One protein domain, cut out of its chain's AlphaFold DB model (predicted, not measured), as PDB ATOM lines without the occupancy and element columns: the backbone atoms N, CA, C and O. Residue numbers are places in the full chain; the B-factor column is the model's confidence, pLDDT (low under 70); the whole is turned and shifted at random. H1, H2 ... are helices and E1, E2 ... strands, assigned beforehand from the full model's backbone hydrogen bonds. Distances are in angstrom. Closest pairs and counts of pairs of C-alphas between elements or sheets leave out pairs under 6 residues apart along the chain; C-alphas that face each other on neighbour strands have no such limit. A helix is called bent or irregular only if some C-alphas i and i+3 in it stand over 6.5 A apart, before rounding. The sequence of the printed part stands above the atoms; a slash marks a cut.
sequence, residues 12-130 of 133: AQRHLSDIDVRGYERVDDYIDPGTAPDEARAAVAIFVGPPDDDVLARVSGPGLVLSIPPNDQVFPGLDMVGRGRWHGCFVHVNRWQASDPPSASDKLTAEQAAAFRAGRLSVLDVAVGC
ATOM      1  N   ALA A  12      20.765  24.880 -32.525       91.19
ATOM      2  CA  ALA A  12      19.940  24.003 -31.702       91.19
ATOM      3  C   ALA A  12      18.490  23.927 -32.202       91.19
ATOM      4  O   ALA A  12      17.967  22.831 -32.396       91.19
ATOM      5  N   GLN A  13      17.862  25.073 -32.490       92.06
ATOM      6  CA  GLN A  13      16.493  25.116 -33.018       92.06
ATOM      7  C   GLN A  13      16.372  24.440 -34.384       92.06
ATOM      8  O   GLN A  13      15.399  23.727 -34.625       92.06
ATOM      9  N   ARG A  14      17.362  24.629 -35.267       91.38
ATOM     10  CA  ARG A  14      17.377  23.963 -36.577       91.38
ATOM     11  C   ARG A  14      17.429  22.446 -36.428       91.38
ATOM     12  O   ARG A  14      16.582  21.761 -36.982       91.38
ATOM     13  N   HIS A  15      18.360  21.927 -35.634       93.00
ATOM     14  CA  HIS A  15      18.476  20.482 -35.438       93.00
ATOM     15  C   HIS A  15      17.260  19.893 -34.718       93.00
ATOM     16  O   HIS A  15      16.768  18.846 -35.118       93.00
ATOM     17  N   LEU A  16      16.701  20.584 -33.723       94.38
ATOM     18  CA  LEU A  16      15.457  20.159 -33.078       94.38
ATOM     19  C   LEU A  16      14.266  20.113 -34.056       94.38
ATOM     20  O   LEU A  16      13.358  19.302 -33.886       94.38
ATOM     21  N   SER A  17      14.235  20.978 -35.075       93.94
ATOM     22  CA  SER A  17      13.173  20.961 -36.095       93.94
ATOM     23  C   SER A  17      13.222  19.730 -37.008       93.94
ATOM     24  O   SER A  17      12.201  19.355 -37.575       93.94
ATOM     25  N   ASP A  18      14.381  19.072 -37.081       94.88
ATOM     26  CA  ASP A  18      14.599  17.845 -37.847       94.88
ATOM     27  C   ASP A  18      14.316  16.570 -37.025       94.88
ATOM     28  O   ASP A  18      14.434  15.462 -37.556       94.88
ATOM     29  N   ILE A  19      13.973  16.702 -35.734       95.56
ATOM     30  CA  ILE A  19      13.621  15.569 -34.872       95.56
ATOM     31  C   ILE A  19      12.122  15.283 -34.953       95.56
ATOM     32  O   ILE A  19      11.291  16.158 -34.700       95.56
ATOM     33  N   ASP A  20      11.798  14.019 -35.219       96.88
ATOM     34  CA  ASP A  20      10.454  13.455 -35.139       96.88
ATOM     35  C   ASP A  20      10.382  12.366 -34.062       96.88
ATOM     36  O   ASP A  20      11.346  11.624 -33.835       96.88
ATOM     37  N   VAL A  21       9.220  12.243 -33.421       97.25
ATOM     38  CA  VAL A  21       8.930  11.180 -32.456       97.25
ATOM     39  C   VAL A  21       7.685  10.434 -32.915       97.25
ATOM     40  O   VAL A  21       6.549  10.838 -32.668       97.25
ATOM     41  N   ARG A  22       7.894   9.301 -33.586       96.94
ATOM     42  CA  ARG A  22       6.813   8.574 -34.258       96.94
ATOM     43  C   ARG A  22       5.685   8.184 -33.295       96.94
ATOM     44  O   ARG A  22       5.867   7.382 -32.375       96.94
ATOM     45  N   GLY A  23       4.475   8.653 -33.591       95.94
ATOM     46  CA  GLY A  23       3.274   8.369 -32.798       95.94
ATOM     47  C   GLY A  23       3.100   9.275 -31.579       95.94
ATOM     48  O   GLY A  23       2.234   8.993 -30.755       95.94
ATOM     49  N   TYR A  24       3.903  10.334 -31.477       96.62
ATOM     50  CA  TYR A  24       3.723  11.428 -30.538       96.62
ATOM     51  C   TYR A  24       3.419  12.717 -31.311       96.62
ATOM     52  O   TYR A  24       3.846  12.901 -32.448       96.62
ATOM     53  N   GLU A  25       2.671  13.611 -30.684       95.38
ATOM     54  CA  GLU A  25       2.370  14.951 -31.169       95.38
ATOM     55  C   GLU A  25       3.312  15.954 -30.500       95.38
ATOM     56  O   GLU A  25       3.444  15.952 -29.278       95.38
ATOM     57  N   ARG A  26       3.953  16.823 -31.286       94.25
ATOM     58  CA  ARG A  26       4.712  17.971 -30.774       94.25
ATOM     59  C   ARG A  26       3.731  19.074 -30.382       94.25
ATOM     60  O   ARG A  26       2.998  19.557 -31.241       94.25
ATOM     61  N   VAL A  27       3.711  19.451 -29.108       92.19
ATOM     62  CA  VAL A  27       2.706  20.380 -28.556       92.19
ATOM     63  C   VAL A  27       3.274  21.728 -28.140       92.19
ATOM     64  O   VAL A  27       2.516  22.689 -28.053       92.19
ATOM     65  N   ASP A  28       4.582  21.814 -27.898       90.06
ATOM     66  CA  ASP A  28       5.242  23.073 -27.560       90.06
ATOM     67  C   ASP A  28       6.739  23.043 -27.880       90.06
ATOM     68  O   ASP A  28       7.342  21.970 -27.965       90.06
ATOM     69  N   ASP A  29       7.323  24.234 -28.000       90.06
ATOM     70  CA  ASP A  29       8.738  24.477 -28.247       90.06
ATOM     71  C   ASP A  29       9.238  25.707 -27.500       90.06
ATOM     72  O   ASP A  29       8.617  26.768 -27.522       90.06
ATOM     73  N   TYR A  30      10.419  25.609 -26.899       87.69
ATOM     74  CA  TYR A  30      11.017  26.726 -26.178       87.69
ATOM     75  C   TYR A  30      12.542  26.662 -26.172       87.69
ATOM     76  O   TYR A  30      13.154  25.640 -26.476       87.69
ATOM     77  N   ILE A  31      13.164  27.784 -25.826       88.25
ATOM     78  CA  ILE A  31      14.578  27.821 -25.463       88.25
ATOM     79  C   ILE A  31      14.664  27.658 -23.953       88.25
ATOM     80  O   ILE A  31      13.976  28.375 -23.224       88.25
ATOM     81  N   ASP A  32      15.494  26.723 -23.497       85.00
ATOM     82  CA  ASP A  32      15.761  26.497 -22.078       85.00
ATOM     83  C   ASP A  32      16.106  27.835 -21.389       85.00
ATOM     84  O   ASP A  32      17.004  28.526 -21.869       85.00
ATOM     85  N   PRO A  33      15.404  28.261 -20.318       78.12
ATOM     86  CA  PRO A  33      15.577  29.582 -19.696       78.12
ATOM     87  C   PRO A  33      16.884  29.762 -18.894       78.12
ATOM     88  O   PRO A  33      16.981  30.693 -18.092       78.12
ATOM     89  N   GLY A  34      17.881  28.892 -19.079       75.12
ATOM     90  CA  GLY A  34      19.183  28.965 -18.415       75.12
ATOM     91  C   GLY A  34      19.932  30.295 -18.608       75.12
ATOM     92  O   GLY A  34      19.575  31.151 -19.411       75.12
ATOM     93  N   THR A  35      21.023  30.478 -17.863       77.12
ATOM     94  CA  THR A  35      21.786  31.742 -17.834       77.12
ATOM     95  C   THR A  35      22.816  31.888 -18.956       77.12
ATOM     96  O   THR A  35      23.442  32.943 -19.074       77.12
ATOM     97  N   ALA A  36      23.008  30.854 -19.777       76.31
ATOM     98  CA  ALA A  36      23.896  30.908 -20.933       76.31
ATOM     99  C   ALA A  36      23.395  31.930 -21.983       76.31
ATOM    100  O   ALA A  36      22.221  32.310 -21.970       76.31
ATOM    101  N   PRO A  37      24.245  32.396 -22.912       76.50
ATOM    102  CA  PRO A  37      23.787  33.148 -24.085       76.50
ATOM    103  C   PRO A  37      22.733  32.365 -24.888       76.50
ATOM    104  O   PRO A  37      22.809  31.137 -24.940       76.50
ATOM    105  N   ASP A  38      21.766  33.051 -25.514       70.75
ATOM    106  CA  ASP A  38      20.657  32.427 -26.271       70.75
ATOM    107  C   ASP A  38      21.165  31.387 -27.288       70.75
ATOM    108  O   ASP A  38      20.575  30.322 -27.453       70.75
ATOM    109  N   GLU A  39      22.286  31.679 -27.948       70.00
ATOM    110  CA  GLU A  39      22.932  30.827 -28.944       70.00
ATOM    111  C   GLU A  39      23.511  29.518 -28.386       70.00
ATOM    112  O   GLU A  39      23.680  28.562 -29.143       70.00
ATOM    113  N   ALA A  40      23.795  29.474 -27.083       75.50
ATOM    114  CA  ALA A  40      24.345  28.319 -26.378       75.50
ATOM    115  C   ALA A  40      23.281  27.546 -25.582       75.50
ATOM    116  O   ALA A  40      23.547  26.428 -25.138       75.50
ATOM    117  N   ARG A  41      22.079  28.111 -25.403       84.44
ATOM    118  CA  ARG A  41      20.975  27.434 -24.713       84.44
ATOM    119  C   ARG A  41      20.393  26.312 -25.564       84.44
ATOM    120  O   ARG A  41      20.385  26.363 -26.797       84.44
ATOM    121  N   ALA A  42      19.876  25.296 -24.881       89.62
ATOM    122  CA  ALA A  42      19.187  24.208 -25.546       89.62
ATOM    123  C   ALA A  42      17.857  24.692 -26.134       89.62
ATOM    124  O   ALA A  42      17.111  25.440 -25.503       89.62
ATOM    125  N   ALA A  43      17.548  24.229 -27.340       91.94
ATOM    126  CA  ALA A  43      16.190  24.235 -27.849       91.94
ATOM    127  C   ALA A  43      15.499  22.962 -27.362       91.94
ATOM    128  O   ALA A  43      16.082  21.880 -27.440       91.94
ATOM    129  N   VAL A  44      14.264  23.090 -26.896       92.06
ATOM    130  CA  VAL A  44      13.499  21.993 -26.314       92.06
ATOM    131  C   VAL A  44      12.139  21.888 -26.985       92.06
ATOM    132  O   VAL A  44      11.459  22.899 -27.146       92.06
ATOM    133  N   ALA A  45      11.748  20.667 -27.347       93.69
ATOM    134  CA  ALA A  45      10.421  20.336 -27.854       93.69
ATOM    135  C   ALA A  45       9.697  19.408 -26.878       93.69
ATOM    136  O   ALA A  45      10.285  18.443 -26.379       93.69
ATOM    137  N   ILE A  46       8.412  19.676 -26.646       93.19
ATOM    138  CA  ILE A  46       7.538  18.828 -25.838       93.19
ATOM    139  C   ILE A  46       6.679  17.967 -26.754       93.19
ATOM    140  O   ILE A  46       5.981  18.474 -27.634       93.19
ATOM    141  N   PHE A  47       6.701  16.662 -26.504       94.62
ATOM    142  CA  PHE A  47       5.908  15.684 -27.233       94.62
ATOM    143  C   PHE A  47       4.950  14.955 -26.300       94.62
ATOM    144  O   PHE A  47       5.316  14.584 -25.185       94.62
ATOM    145  N   VAL A  48       3.736  14.691 -26.773       94.31
ATOM    146  CA  VAL A  48       2.727  13.911 -26.052       94.31
ATOM    147  C   VAL A  48       2.287  12.716 -26.875       94.31
ATOM    148  O   VAL A  48       2.091  12.809 -28.082       94.31
ATOM    149  N   GLY A  49       2.123  11.570 -26.232       94.62
ATOM    150  CA  GLY A  49       1.754  10.347 -26.933       94.62
ATOM    151  C   GLY A  49       1.316   9.244 -25.984       94.62
ATOM    152  O   GLY A  49       1.239   9.459 -24.769       94.62
ATOM    153  N   PRO A  50       0.998   8.052 -26.511       94.38
ATOM    154  CA  PRO A  50       0.667   6.914 -25.668       94.38
ATOM    155  C   PRO A  50       1.855   6.559 -24.752       94.38
ATOM    156  O   PRO A  50       3.006   6.780 -25.133       94.38
ATOM    157  N   PRO A  51       1.608   5.997 -23.557       91.62
ATOM    158  CA  PRO A  51       2.662   5.386 -22.756       91.62
ATOM    159  C   PRO A  51       3.419   4.328 -23.564       91.62
ATOM    160  O   PRO A  51       2.800   3.453 -24.171       91.62
ATOM    161  N   ASP A  52       4.747   4.422 -23.579       88.69
ATOM    162  CA  ASP A  52       5.618   3.483 -24.282       88.69
ATOM    163  C   ASP A  52       6.948   3.331 -23.546       88.69
ATOM    164  O   ASP A  52       7.599   4.327 -23.238       88.69
ATOM    165  N   ASP A  53       7.372   2.098 -23.291       84.19
ATOM    166  CA  ASP A  53       8.647   1.787 -22.650       84.19
ATOM    167  C   ASP A  53       9.836   1.857 -23.622       84.19
ATOM    168  O   ASP A  53      10.936   2.197 -23.194       84.19
ATOM    169  N   ASP A  54       9.621   1.658 -24.927       86.88
ATOM    170  CA  ASP A  54      10.660   1.709 -25.970       86.88
ATOM    171  C   ASP A  54      10.596   3.007 -26.790       86.88
ATOM    172  O   ASP A  54      10.685   3.052 -28.021       86.88
ATOM    173  N   VAL A  55      10.411   4.121 -26.085       89.50
ATOM    174  CA  VAL A  55      10.276   5.438 -26.713       89.50
ATOM    175  C   VAL A  55      11.518   5.847 -27.512       89.50
ATOM    176  O   VAL A  55      11.408   6.574 -28.498       89.50
ATOM    177  N   LEU A  56      12.698   5.345 -27.136       92.06
ATOM    178  CA  LEU A  56      13.957   5.671 -27.802       92.06
ATOM    179  C   LEU A  56      13.961   5.234 -29.271       92.06
ATOM    180  O   LEU A  56      14.436   5.979 -30.124       92.06
ATOM    181  N   ALA A  57      13.363   4.081 -29.582       92.75
ATOM    182  CA  ALA A  57      13.240   3.571 -30.946       92.75
ATOM    183  C   ALA A  57      12.287   4.398 -31.835       92.75
ATOM    184  O   ALA A  57      12.198   4.166 -33.043       92.75
ATOM    185  N   ARG A  58      11.539   5.344 -31.253       94.69
ATOM    186  CA  ARG A  58      10.617   6.233 -31.978       94.69
ATOM    187  C   ARG A  58      11.212   7.592 -32.293       94.69
ATOM    188  O   ARG A  58      10.675   8.265 -33.170       94.69
ATOM    189  N   VAL A  59      12.265   7.990 -31.584       96.25
ATOM    190  CA  VAL A  59      12.935   9.270 -31.801       96.25
ATOM    191  C   VAL A  59      13.868   9.138 -32.993       96.25
ATOM    192  O   VAL A  59      14.719   8.251 -33.040       96.25
ATOM    193  N   SER A  60      13.709  10.023 -33.967       95.94
ATOM    194  CA  SER A  60      14.476   9.977 -35.203       95.94
ATOM    195  C   SER A  60      14.828  11.370 -35.702       95.94
ATOM    196  O   SER A  60      14.142  12.342 -35.417       95.94
ATOM    197  N   GLY A  61      15.922  11.441 -36.449       93.69
ATOM    198  CA  GLY A  61      16.394  12.620 -37.162       93.69
ATOM    199  C   GLY A  61      17.477  12.188 -38.159       93.69
ATOM    200  O   GLY A  61      18.066  11.113 -37.981       93.69
ATOM    201  N   PRO A  62      17.755  12.953 -39.228       93.50
ATOM    202  CA  PRO A  62      18.744  12.573 -40.238       93.50
ATOM    203  C   PRO A  62      20.144  12.317 -39.650       93.50
ATOM    204  O   PRO A  62      20.880  13.237 -39.307       93.50
ATOM    205  N   GLY A  63      20.536  11.045 -39.539       92.06
ATOM    206  CA  GLY A  63      21.825  10.651 -38.953       92.06
ATOM    207  C   GLY A  63      21.895  10.767 -37.426       92.06
ATOM    208  O   GLY A  63      22.989  10.688 -36.865       92.06
ATOM    209  N   LEU A  64      20.756  10.952 -36.752       94.69
ATOM    210  CA  LEU A  64      20.672  10.937 -35.298       94.69
ATOM    211  C   LEU A  64      20.887   9.511 -34.782       94.69
ATOM    212  O   LEU A  64      20.208   8.575 -35.199       94.69
ATOM    213  N   VAL A  65      21.814   9.363 -33.838       93.38
ATOM    214  CA  VAL A  65      22.027   8.120 -33.094       93.38
ATOM    215  C   VAL A  65      21.903   8.431 -31.614       93.38
ATOM    216  O   VAL A  65      22.605   9.298 -31.088       93.38
ATOM    217  N   LEU A  66      21.008   7.710 -30.947       93.56
ATOM    218  CA  LEU A  66      20.790   7.806 -29.514       93.56
ATOM    219  C   LEU A  66      21.146   6.480 -28.846       93.56
ATOM    220  O   LEU A  66      20.998   5.406 -29.423       93.56
ATOM    221  N   SER A  67      21.603   6.571 -27.606       91.88
ATOM    222  CA  SER A  67      21.904   5.437 -26.743       91.88
ATOM    223  C   SER A  67      21.202   5.594 -25.405       91.88
ATOM    224  O   SER A  67      21.012   6.719 -24.929       91.88
ATOM    225  N   ILE A  68      20.902   4.463 -24.772       87.50
ATOM    226  CA  ILE A  68      20.461   4.424 -23.381       87.50
ATOM    227  C   ILE A  68      21.594   4.993 -22.506       87.50
ATOM    228  O   ILE A  68      22.750   4.581 -22.666       87.50
ATOM    229  N   PRO A  69      21.317   5.966 -21.625       79.94
ATOM    230  CA  PRO A  69      22.334   6.511 -20.737       79.94
ATOM    231  C   PRO A  69      22.836   5.436 -19.749       79.94
ATOM    232  O   PRO A  69      22.040   4.639 -19.263       79.94
ATOM    233  N   PRO A  70      24.146   5.395 -19.433       65.12
ATOM    234  CA  PRO A  70      24.740   4.308 -18.648       65.12
ATOM    235  C   PRO A  70      24.338   4.263 -17.160       65.12
ATOM    236  O   PRO A  70      24.567   3.223 -16.554       65.12
ATOM    237  N   ASN A  71      23.807   5.353 -16.581       60.28
ATOM    238  CA  ASN A  71      23.011   5.428 -15.337       60.28
ATOM    239  C   ASN A  71      22.839   6.901 -14.873       60.28
ATOM    240  O   ASN A  71      23.726   7.732 -15.071       60.28
ATOM    241  N   ASP A  72      21.688   7.170 -14.250       49.50
ATOM    242  CA  ASP A  72      21.345   8.158 -13.207       49.50
ATOM    243  C   ASP A  72      21.666   9.652 -13.400       49.50
ATOM    244  O   ASP A  72      21.912  10.358 -12.417       49.50
ATOM    245  N   GLN A  73      21.588  10.211 -14.612       52.06
ATOM    246  CA  GLN A  73      21.292  11.652 -14.677       52.06
ATOM    247  C   GLN A  73      19.818  11.858 -14.326       52.06
ATOM    248  O   GLN A  73      18.949  11.908 -15.191       52.06
ATOM    249  N   VAL A  74      19.562  11.903 -13.018       53.59
ATOM    250  CA  VAL A  74      18.262  12.224 -12.440       53.59
ATOM    251  C   VAL A  74      18.124  13.736 -12.475       53.59
ATOM    252  O   VAL A  74      18.670  14.448 -11.630       53.59
ATOM    253  N   PHE A  75      17.404  14.235 -13.470       64.19
ATOM    254  CA  PHE A  75      16.821  15.560 -13.349       64.19
ATOM    255  C   PHE A  75      15.582  15.410 -12.460       64.19
ATOM    256  O   PHE A  75      14.794  14.491 -12.686       64.19
ATOM    257  N   PRO A  76      15.392  16.245 -11.425       66.56
ATOM    258  CA  PRO A  76      14.163  16.211 -10.641       66.56
ATOM    259  C   PRO A  76      12.940  16.250 -11.569       66.56
ATOM    260  O   PRO A  76      12.842  17.129 -12.423       66.56
ATOM    261  N   GLY A  77      12.084  15.234 -11.456       72.31
ATOM    262  CA  GLY A  77      10.863  15.104 -12.249       72.31
ATOM    263  C   GLY A  77      11.013  14.572 -13.674       72.31
ATOM    264  O   GLY A  77       9.994  14.362 -14.337       72.31
ATOM    265  N   LEU A  78      12.233  14.288 -14.141       79.50
ATOM    266  CA  LEU A  78      12.475  13.709 -15.462       79.50
ATOM    267  C   LEU A  78      13.387  12.479 -15.403       79.50
ATOM    268  O   LEU A  78      14.451  12.485 -14.788       79.50
ATOM    269  N   ASP A  79      13.019  11.465 -16.175       86.44
ATOM    270  CA  ASP A  79      13.851  10.306 -16.464       86.44
ATOM    271  C   ASP A  79      14.541  10.506 -17.816       86.44
ATOM    272  O   ASP A  79      13.880  10.532 -18.857       86.44
ATOM    273  N   MET A  80      15.871  10.632 -17.840       88.25
ATOM    274  CA  MET A  80      16.598  10.609 -19.112       88.25
ATOM    275  C   MET A  80      16.515   9.200 -19.709       88.25
ATOM    276  O   MET A  80      17.101   8.254 -19.188       88.25
ATOM    277  N   VAL A  81      15.818   9.067 -20.834       90.75
ATOM    278  CA  VAL A  81      15.617   7.788 -21.535       90.75
ATOM    279  C   VAL A  81      16.560   7.619 -22.726       90.75
ATOM    280  O   VAL A  81      16.783   6.503 -23.190       90.75
ATOM    281  N   GLY A  82      17.149   8.710 -23.218       92.06
ATOM    282  CA  GLY A  82      18.076   8.670 -24.341       92.06
ATOM    283  C   GLY A  82      19.044   9.839 -24.356       92.06
ATOM    284  O   GLY A  82      18.701  10.958 -23.980       92.06
ATOM    285  N   ARG A  83      20.259   9.587 -24.843       92.88
ATOM    286  CA  ARG A  83      21.244  10.634 -25.127       92.88
ATOM    287  C   ARG A  83      22.032  10.351 -26.393       92.88
ATOM    288  O   ARG A  83      22.273   9.193 -26.730       92.88
ATOM    289  N   GLY A  84      22.510  11.402 -27.044       91.38
ATOM    290  CA  GLY A  84      23.389  11.297 -28.201       91.38
ATOM    291  C   GLY A  84      24.216  12.552 -28.434       91.38
ATOM    292  O   GLY A  84      24.037  13.580 -27.776       91.38
ATOM    293  N   ARG A  85      25.139  12.451 -29.393       91.38
ATOM    294  CA  ARG A  85      25.795  13.603 -30.015       91.38
ATOM    295  C   ARG A  85      25.438  13.619 -31.491       91.38
ATOM    296  O   ARG A  85      25.598  12.608 -32.168       91.38
ATOM    297  N   TRP A  86      24.981  14.763 -31.980       91.94
ATOM    298  CA  TRP A  86      24.492  14.914 -33.343       91.94
ATOM    299  C   TRP A  86      24.858  16.297 -33.871       91.94
ATOM    300  O   TRP A  86      24.608  17.295 -33.206       91.94
ATOM    301  N   HIS A  87      25.539  16.355 -35.019       89.69
ATOM    302  CA  HIS A  87      26.048  17.604 -35.610       89.69
ATOM    303  C   HIS A  87      26.888  18.489 -34.661       89.69
ATOM    304  O   HIS A  87      26.905  19.707 -34.786       89.69
ATOM    305  N   GLY A  88      27.612  17.883 -33.713       88.62
ATOM    306  CA  GLY A  88      28.387  18.615 -32.699       88.62
ATOM    307  C   GLY A  88      27.563  19.101 -31.500       88.62
ATOM    308  O   GLY A  88      28.138  19.618 -30.549       88.62
ATOM    309  N   CYS A  89      26.252  18.871 -31.502       91.44
ATOM    310  CA  CYS A  89      25.328  19.199 -30.423       91.44
ATOM    311  C   CYS A  89      25.075  17.979 -29.530       91.44
ATOM    312  O   CYS A  89      25.201  16.834 -29.978       91.44
ATOM    313  N   PHE A  90      24.700  18.202 -28.272       91.75
ATOM    314  CA  PHE A  90      24.099  17.140 -27.467       91.75
ATOM    315  C   PHE A  90      22.611  17.019 -27.795       91.75
ATOM    316  O   PHE A  90      21.960  18.005 -28.136       91.75
ATOM    317  N   VAL A  91      22.088  15.802 -27.674       93.81
ATOM    318  CA  VAL A  91      20.655  15.508 -27.744       93.81
ATOM    319  C   VAL A  91      20.294  14.712 -26.504       93.81
ATOM    320  O   VAL A  91      20.908  13.671 -26.262       93.81
ATOM    321  N   HIS A  92      19.322  15.183 -25.734       93.50
ATOM    322  CA  HIS A  92      18.735  14.448 -24.618       93.50
ATOM    323  C   HIS A  92      17.261  14.188 -24.903       93.50
ATOM    324  O   HIS A  92      16.561  15.053 -25.421       93.50
ATOM    325  N   VAL A  93      16.810  12.988 -24.561       93.75
ATOM    326  CA  VAL A  93      15.403  12.603 -24.569       93.75
ATOM    327  C   VAL A  93      15.047  12.261 -23.136       93.75
ATOM    328  O   VAL A  93      15.612  11.331 -22.554       93.75
ATOM    329  N   ASN A  94      14.117  13.018 -22.579       91.06
ATOM    330  CA  ASN A  94      13.668  12.901 -21.208       91.06
ATOM    331  C   ASN A  94      12.184  12.537 -21.184       91.06
ATOM    332  O   ASN A  94      11.401  12.997 -22.015       91.06
ATOM    333  N   ARG A  95      11.788  11.716 -20.220       90.62
ATOM    334  CA  ARG A  95      10.401  11.375 -19.921       90.62
ATOM    335  C   ARG A  95      10.005  12.047 -18.622       90.62
ATOM    336  O   ARG A  95      10.711  11.930 -17.632       90.62
ATOM    337  N   TRP A  96       8.856  12.700 -18.609       87.94
ATOM    338  CA  TRP A  96       8.342  13.310 -17.391       87.94
ATOM    339  C   TRP A  96       7.746  12.264 -16.453       87.94
ATOM    340  O   TRP A  96       7.003  11.378 -16.890       87.94
ATOM    341  N   GLN A  97       8.017  12.402 -15.158       83.31
ATOM    342  CA  GLN A  97       7.380  11.594 -14.124       83.31
ATOM    343  C   GLN A  97       6.008  12.177 -13.766       83.31
ATOM    344  O   GLN A  97       5.851  13.380 -13.573       83.31
ATOM    345  N   ALA A  98       4.991  11.326 -13.616       73.94
ATOM    346  CA  ALA A  98       3.640  11.782 -13.266       73.94
ATOM    347  C   ALA A  98       3.562  12.469 -11.883       73.94
ATOM    348  O   ALA A  98       2.649  13.262 -11.646       73.94
ATOM    349  N   SER A  99       4.503  12.162 -10.980       68.50
ATOM    350  CA  SER A  99       4.621  12.751  -9.637       68.50
ATOM    351  C   SER A  99       5.168  14.175  -9.626       68.50
ATOM    352  O   SER A  99       4.964  14.879  -8.641       68.50
ATOM    353  N   ASP A 100       5.835  14.589 -10.699       64.88
ATOM    354  CA  ASP A 100       6.376  15.934 -10.866       64.88
ATOM    355  C   ASP A 100       5.975  16.426 -12.260       64.88
ATOM    356  O   ASP A 100       6.776  16.433 -13.202       64.88
ATOM    357  N   PRO A 101       4.669  16.701 -12.450       55.97
ATOM    358  CA  PRO A 101       4.181  17.150 -13.730       55.97
ATOM    359  C   PRO A 101       4.870  18.463 -14.064       55.97
ATOM    360  O   PRO A 101       5.211  19.224 -13.158       55.97
ATOM    361  N   PRO A 102       5.021  18.763 -15.354       57.19
ATOM    362  CA  PRO A 102       5.663  19.986 -15.744       57.19
ATOM    363  C   PRO A 102       5.230  21.208 -14.947       57.19
ATOM    364  O   PRO A 102       4.035  21.448 -14.772       57.19
ATOM    365  N   SER A 103       6.200  22.070 -14.621       55.03
ATOM    366  CA  SER A 103       5.924  23.509 -14.481       55.03
ATOM    367  C   SER A 103       5.129  24.038 -15.691       55.03
ATOM    368  O   SER A 103       4.458  25.058 -15.620       55.03
ATOM    369  N   ALA A 104       5.143  23.273 -16.783       46.41
ATOM    370  CA  ALA A 104       4.308  23.323 -17.960       46.41
ATOM    371  C   ALA A 104       2.840  22.858 -17.837       46.41
ATOM    372  O   ALA A 104       2.289  22.356 -18.822       46.41
ATOM    373  N   SER A 105       2.143  23.108 -16.724       48.69
ATOM    374  CA  SER A 105       0.671  23.199 -16.810       48.69
ATOM    375  C   SER A 105       0.222  24.184 -17.898       48.69
ATOM    376  O   SER A 105      -0.874  24.040 -18.426       48.69
ATOM    377  N   ASP A 106       1.098  25.122 -18.268       58.22
ATOM    378  CA  ASP A 106       0.897  26.088 -19.345       58.22
ATOM    379  C   ASP A 106       1.209  25.537 -20.753       58.22
ATOM    380  O   ASP A 106       0.792  26.150 -21.731       58.22
ATOM    381  N   LYS A 107       1.919  24.399 -20.890       75.94
ATOM    382  CA  LYS A 107       2.260  23.806 -22.210       75.94
ATOM    383  C   LYS A 107       1.372  22.629 -22.600       75.94
ATOM    384  O   LYS A 107       1.343  22.244 -23.762       75.94
ATOM    385  N   LEU A 108       0.673  22.032 -21.636       85.19
ATOM    386  CA  LEU A 108      -0.310  20.982 -21.886       85.19
ATOM    387  C   LEU A 108      -1.718  21.562 -21.804       85.19
ATOM    388  O   LEU A 108      -2.015  22.393 -20.949       85.19
ATOM    389  N   THR A 109      -2.635  21.055 -22.626       88.81
ATOM    390  CA  THR A 109      -4.059  21.316 -22.399       88.81
ATOM    391  C   THR A 109      -4.520  20.668 -21.089       88.81
ATOM    392  O   THR A 109      -3.919  19.712 -20.589       88.81
ATOM    393  N   ALA A 110      -5.639  21.143 -20.533       87.62
ATOM    394  CA  ALA A 110      -6.213  20.562 -19.317       87.62
ATOM    395  C   ALA A 110      -6.504  19.053 -19.462       87.62
ATOM    396  O   ALA A 110      -6.301  18.286 -18.518       87.62
ATOM    397  N   GLU A 111      -6.934  18.620 -20.651       90.06
ATOM    398  CA  GLU A 111      -7.190  17.213 -20.961       90.06
ATOM    399  C   GLU A 111      -5.896  16.391 -20.999       90.06
ATOM    400  O   GLU A 111      -5.818  15.345 -20.351       90.06
ATOM    401  N   GLN A 112      -4.856  16.885 -21.681       90.94
ATOM    402  CA  GLN A 112      -3.543  16.233 -21.733       90.94
ATOM    403  C   GLN A 112      -2.932  16.109 -20.334       90.94
ATOM    404  O   GLN A 112      -2.469  15.035 -19.949       90.94
ATOM    405  N   ALA A 113      -3.007  17.170 -19.528       87.69
ATOM    406  CA  ALA A 113      -2.519  17.157 -18.155       87.69
ATOM    407  C   ALA A 113      -3.289  16.155 -17.273       87.69
ATOM    408  O   ALA A 113      -2.695  15.473 -16.436       87.69
ATOM    409  N   ALA A 114      -4.610  16.035 -17.444       88.75
ATOM    410  CA  ALA A 114      -5.412  15.039 -16.732       88.75
ATOM    411  C   ALA A 114      -5.081  13.603 -17.178       88.75
ATOM    412  O   ALA A 114      -4.972  12.706 -16.339       88.75
ATOM    413  N   ALA A 115      -4.890  13.372 -18.479       91.31
ATOM    414  CA  ALA A 115      -4.504  12.071 -19.018       91.31
ATOM    415  C   ALA A 115      -3.098  11.646 -18.566       91.31
ATOM    416  O   ALA A 115      -2.917  10.489 -18.183       91.31
ATOM    417  N   PHE A 116      -2.141  12.578 -18.532       89.75
ATOM    418  CA  PHE A 116      -0.779  12.353 -18.039       89.75
ATOM    419  C   PHE A 116      -0.764  11.955 -16.560       89.75
ATOM    420  O   PHE A 116      -0.231  10.904 -16.213       89.75
ATOM    421  N   ARG A 117      -1.446  12.717 -15.688       87.31
ATOM    422  CA  ARG A 117      -1.560  12.378 -14.254       87.31
ATOM    423  C   ARG A 117      -2.242  11.030 -14.008       87.31
ATOM    424  O   ARG A 117      -1.945  10.363 -13.026       87.31
ATOM    425  N   ALA A 118      -3.149  10.626 -14.898       90.06
ATOM    426  CA  ALA A 118      -3.808   9.325 -14.851       90.06
ATOM    427  C   ALA A 118      -2.969   8.177 -15.456       90.06
ATOM    428  O   ALA A 118      -3.474   7.062 -15.551       90.06
ATOM    429  N   GLY A 119      -1.739   8.434 -15.919       89.56
ATOM    430  CA  GLY A 119      -0.869   7.435 -16.553       89.56
ATOM    431  C   GLY A 119      -1.338   6.970 -17.937       89.56
ATOM    432  O   GLY A 119      -0.873   5.952 -18.438       89.56
ATOM    433  N   ARG A 120      -2.276   7.693 -18.562       93.38
ATOM    434  CA  ARG A 120      -2.835   7.369 -19.889       93.38
ATOM    435  C   ARG A 120      -2.123   8.085 -21.036       93.38
ATOM    436  O   ARG A 120      -2.443   7.839 -22.193       93.38
ATOM    437  N   LEU A 121      -1.192   8.975 -20.712       92.19
ATOM    438  CA  LEU A 121      -0.397   9.762 -21.647       92.19
ATOM    439  C   LEU A 121       1.051   9.768 -21.154       92.19
ATOM    440  O   LEU A 121       1.285   9.795 -19.948       92.19
ATOM    441  N   SER A 122       2.008   9.760 -22.075       92.25
ATOM    442  CA  SER A 122       3.420  10.019 -21.810       92.25
ATOM    443  C   SER A 122       3.789  11.386 -22.369       92.25
ATOM    444  O   SER A 122       3.337  11.760 -23.452       92.25
ATOM    445  N   VAL A 123       4.600  12.123 -21.614       92.81
ATOM    446  CA  VAL A 123       5.148  13.416 -22.017       92.81
ATOM    447  C   VAL A 123       6.656  13.260 -22.127       92.81
ATOM    448  O   VAL A 123       7.304  12.768 -21.197       92.81
ATOM    449  N   LEU A 124       7.195  13.672 -23.266       93.31
ATOM    450  CA  LEU A 124       8.623  13.694 -23.532       93.31
ATOM    451  C   LEU A 124       9.100  15.123 -23.712       93.31
ATOM    452  O   LEU A 124       8.395  15.970 -24.256       93.31
ATOM    453  N   ASP A 125      10.335  15.334 -23.305       92.19
ATOM    454  CA  ASP A 125      11.134  16.511 -23.589       92.19
ATOM    455  C   ASP A 125      12.318  16.052 -24.440       92.19
ATOM    456  O   ASP A 125      13.035  15.117 -24.070       92.19
ATOM    457  N   VAL A 126      12.482  16.660 -25.612       94.31
ATOM    458  CA  VAL A 126      13.681  16.479 -26.430       94.31
ATOM    459  C   VAL A 126      14.446  17.787 -26.446       94.31
ATOM    460  O   VAL A 126      13.977  18.771 -27.017       94.31
ATOM    461  N   ALA A 127      15.639  17.777 -25.861       93.31
ATOM    462  CA  ALA A 127      16.519  18.930 -25.775       93.31
ATOM    463  C   ALA A 127      17.719  18.768 -26.712       93.31
ATOM    464  O   ALA A 127      18.417  17.751 -26.682       93.31
ATOM    465  N   VAL A 128      17.995  19.798 -27.512       94.12
ATOM    466  CA  VAL A 128      19.181  19.896 -28.368       94.12
ATOM    467  C   VAL A 128      19.967  21.137 -27.981       94.12
ATOM    468  O   VAL A 128      19.442  22.240 -28.076       94.12
ATOM    469  N   GLY A 129      21.230  20.982 -27.585       91.62
ATOM    470  CA  GLY A 129      22.114  22.108 -27.270       91.62
ATOM    471  C   GLY A 129      23.402  22.074 -28.083       91.62
ATOM    472  O   GLY A 129      24.092  21.055 -28.141       91.62
ATOM    473  N   CYS A 130      23.710  23.198 -28.729       87.81
ATOM    474  CA  CYS A 130      24.827  23.364 -29.657       87.81
ATOM    475  C   CYS A 130      25.790  24.432 -29.127       87.81
ATOM    476  O   CYS A 130      25.817  25.558 -29.612       87.81
TER     477      CYS A 130
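AT A GLANCE: This is residues 12 to 130 of the 133 residues of an uncharacterized protein of Micromonospora sp. 28ISP2-46 (UniProt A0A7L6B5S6). A single twisted sheet of five long strands makes the body of this domain, with E5 in the middle and the short helix H1 packed over one face, along E5. H4 sits at the end of the sheet where E2 ends and E5 begins, with H3 near it, while H2 and a long unnamed stretch lie toward the E3 side. The printed part has 119 residues, in the order H1 E1 E2 H2 E3 E4 H3 H4 E5; the sheet runs E1 E2 E5 E4 E3, all antiparallel, and the class is mixed, helices and strands. The whole is compact and rounded, with a radius of gyration of the C-alphas of 13.6 A and spans of 38 by 30 by 26 A.

IN THESE COORDINATES: Begin in the sheet with E5, residues 122 to 129; from C-alpha 122 at (3.420, 10.019, -21.810) it runs 22.9 A to C-alpha 129 at (22.114, 22.108, -27.270). Beside it look for E2, residues 43 to 49, 20.1 A long, and E4, residues 89 to 96, 22.2 A long. The edge strands are E1, residues 25 to 31, 18.6 A, and E3, residues 78 to 86, 21.6 A, which bends by 63 degrees at residue 81. Find H1, residues 12 to 17, from C-alpha 12 at (19.940, 24.003, -31.702). The other helices are H2, residues 55 to 58, H3, residues 103 to 106, and H4, residues 110 to 117, 10.7 A long. H3 is irregular, with C-alphas 103 and 106 lying 7.5 A apart.

HOW THE PARTS SIT: Between E5 and E2, find N 45 and O 126 at 2.9 A; between E5 and E4, N 94 and O 125 at 2.8 A. The hairpin E1 and E2 has N 44 and O 30 at 2.8 A, and the hairpin E3 and E4 has N 84 and O 91 at 2.9 A. H1 is on the sheet at a height of 6.7 A, over E5 and along the strands, at 16 degrees on the local plane; its closest C-alphas to E5 are Ala 12 and Gly 129, 5.3 A apart. H2 only grazes the sheet, with Leu 56 and Gly 82 of E3 closest, their C-alphas 6.2 A apart. H4 also only grazes it, the C-alphas of Phe 116 and Ser 122 of E5 being closest at 6.1 A. H3 is not on the sheet and is close to H4 but not clearly touching, with the C-alphas of Ser 105 and Ala 113 closest at 7.0 A. In H1 and H4 every O i to N i+4 pair is within hydrogen-bond range; H2 and H3 are too short for such a pair.

THE WHOLE: The two C-alphas farthest apart, those of Gly 88 and Ala 118, are 38.0 A apart, and the printed part has no cut. The long links are E1 to E2, with 11 residues, and H2 to E3, with 19; in the latter, residues 59 to 60 pair antiparallel with residues 20 to 21. The mean pLDDT of the printed part is 85.6, and the model's confidence is under 70 at residues 70 to 76 and 99 to 106.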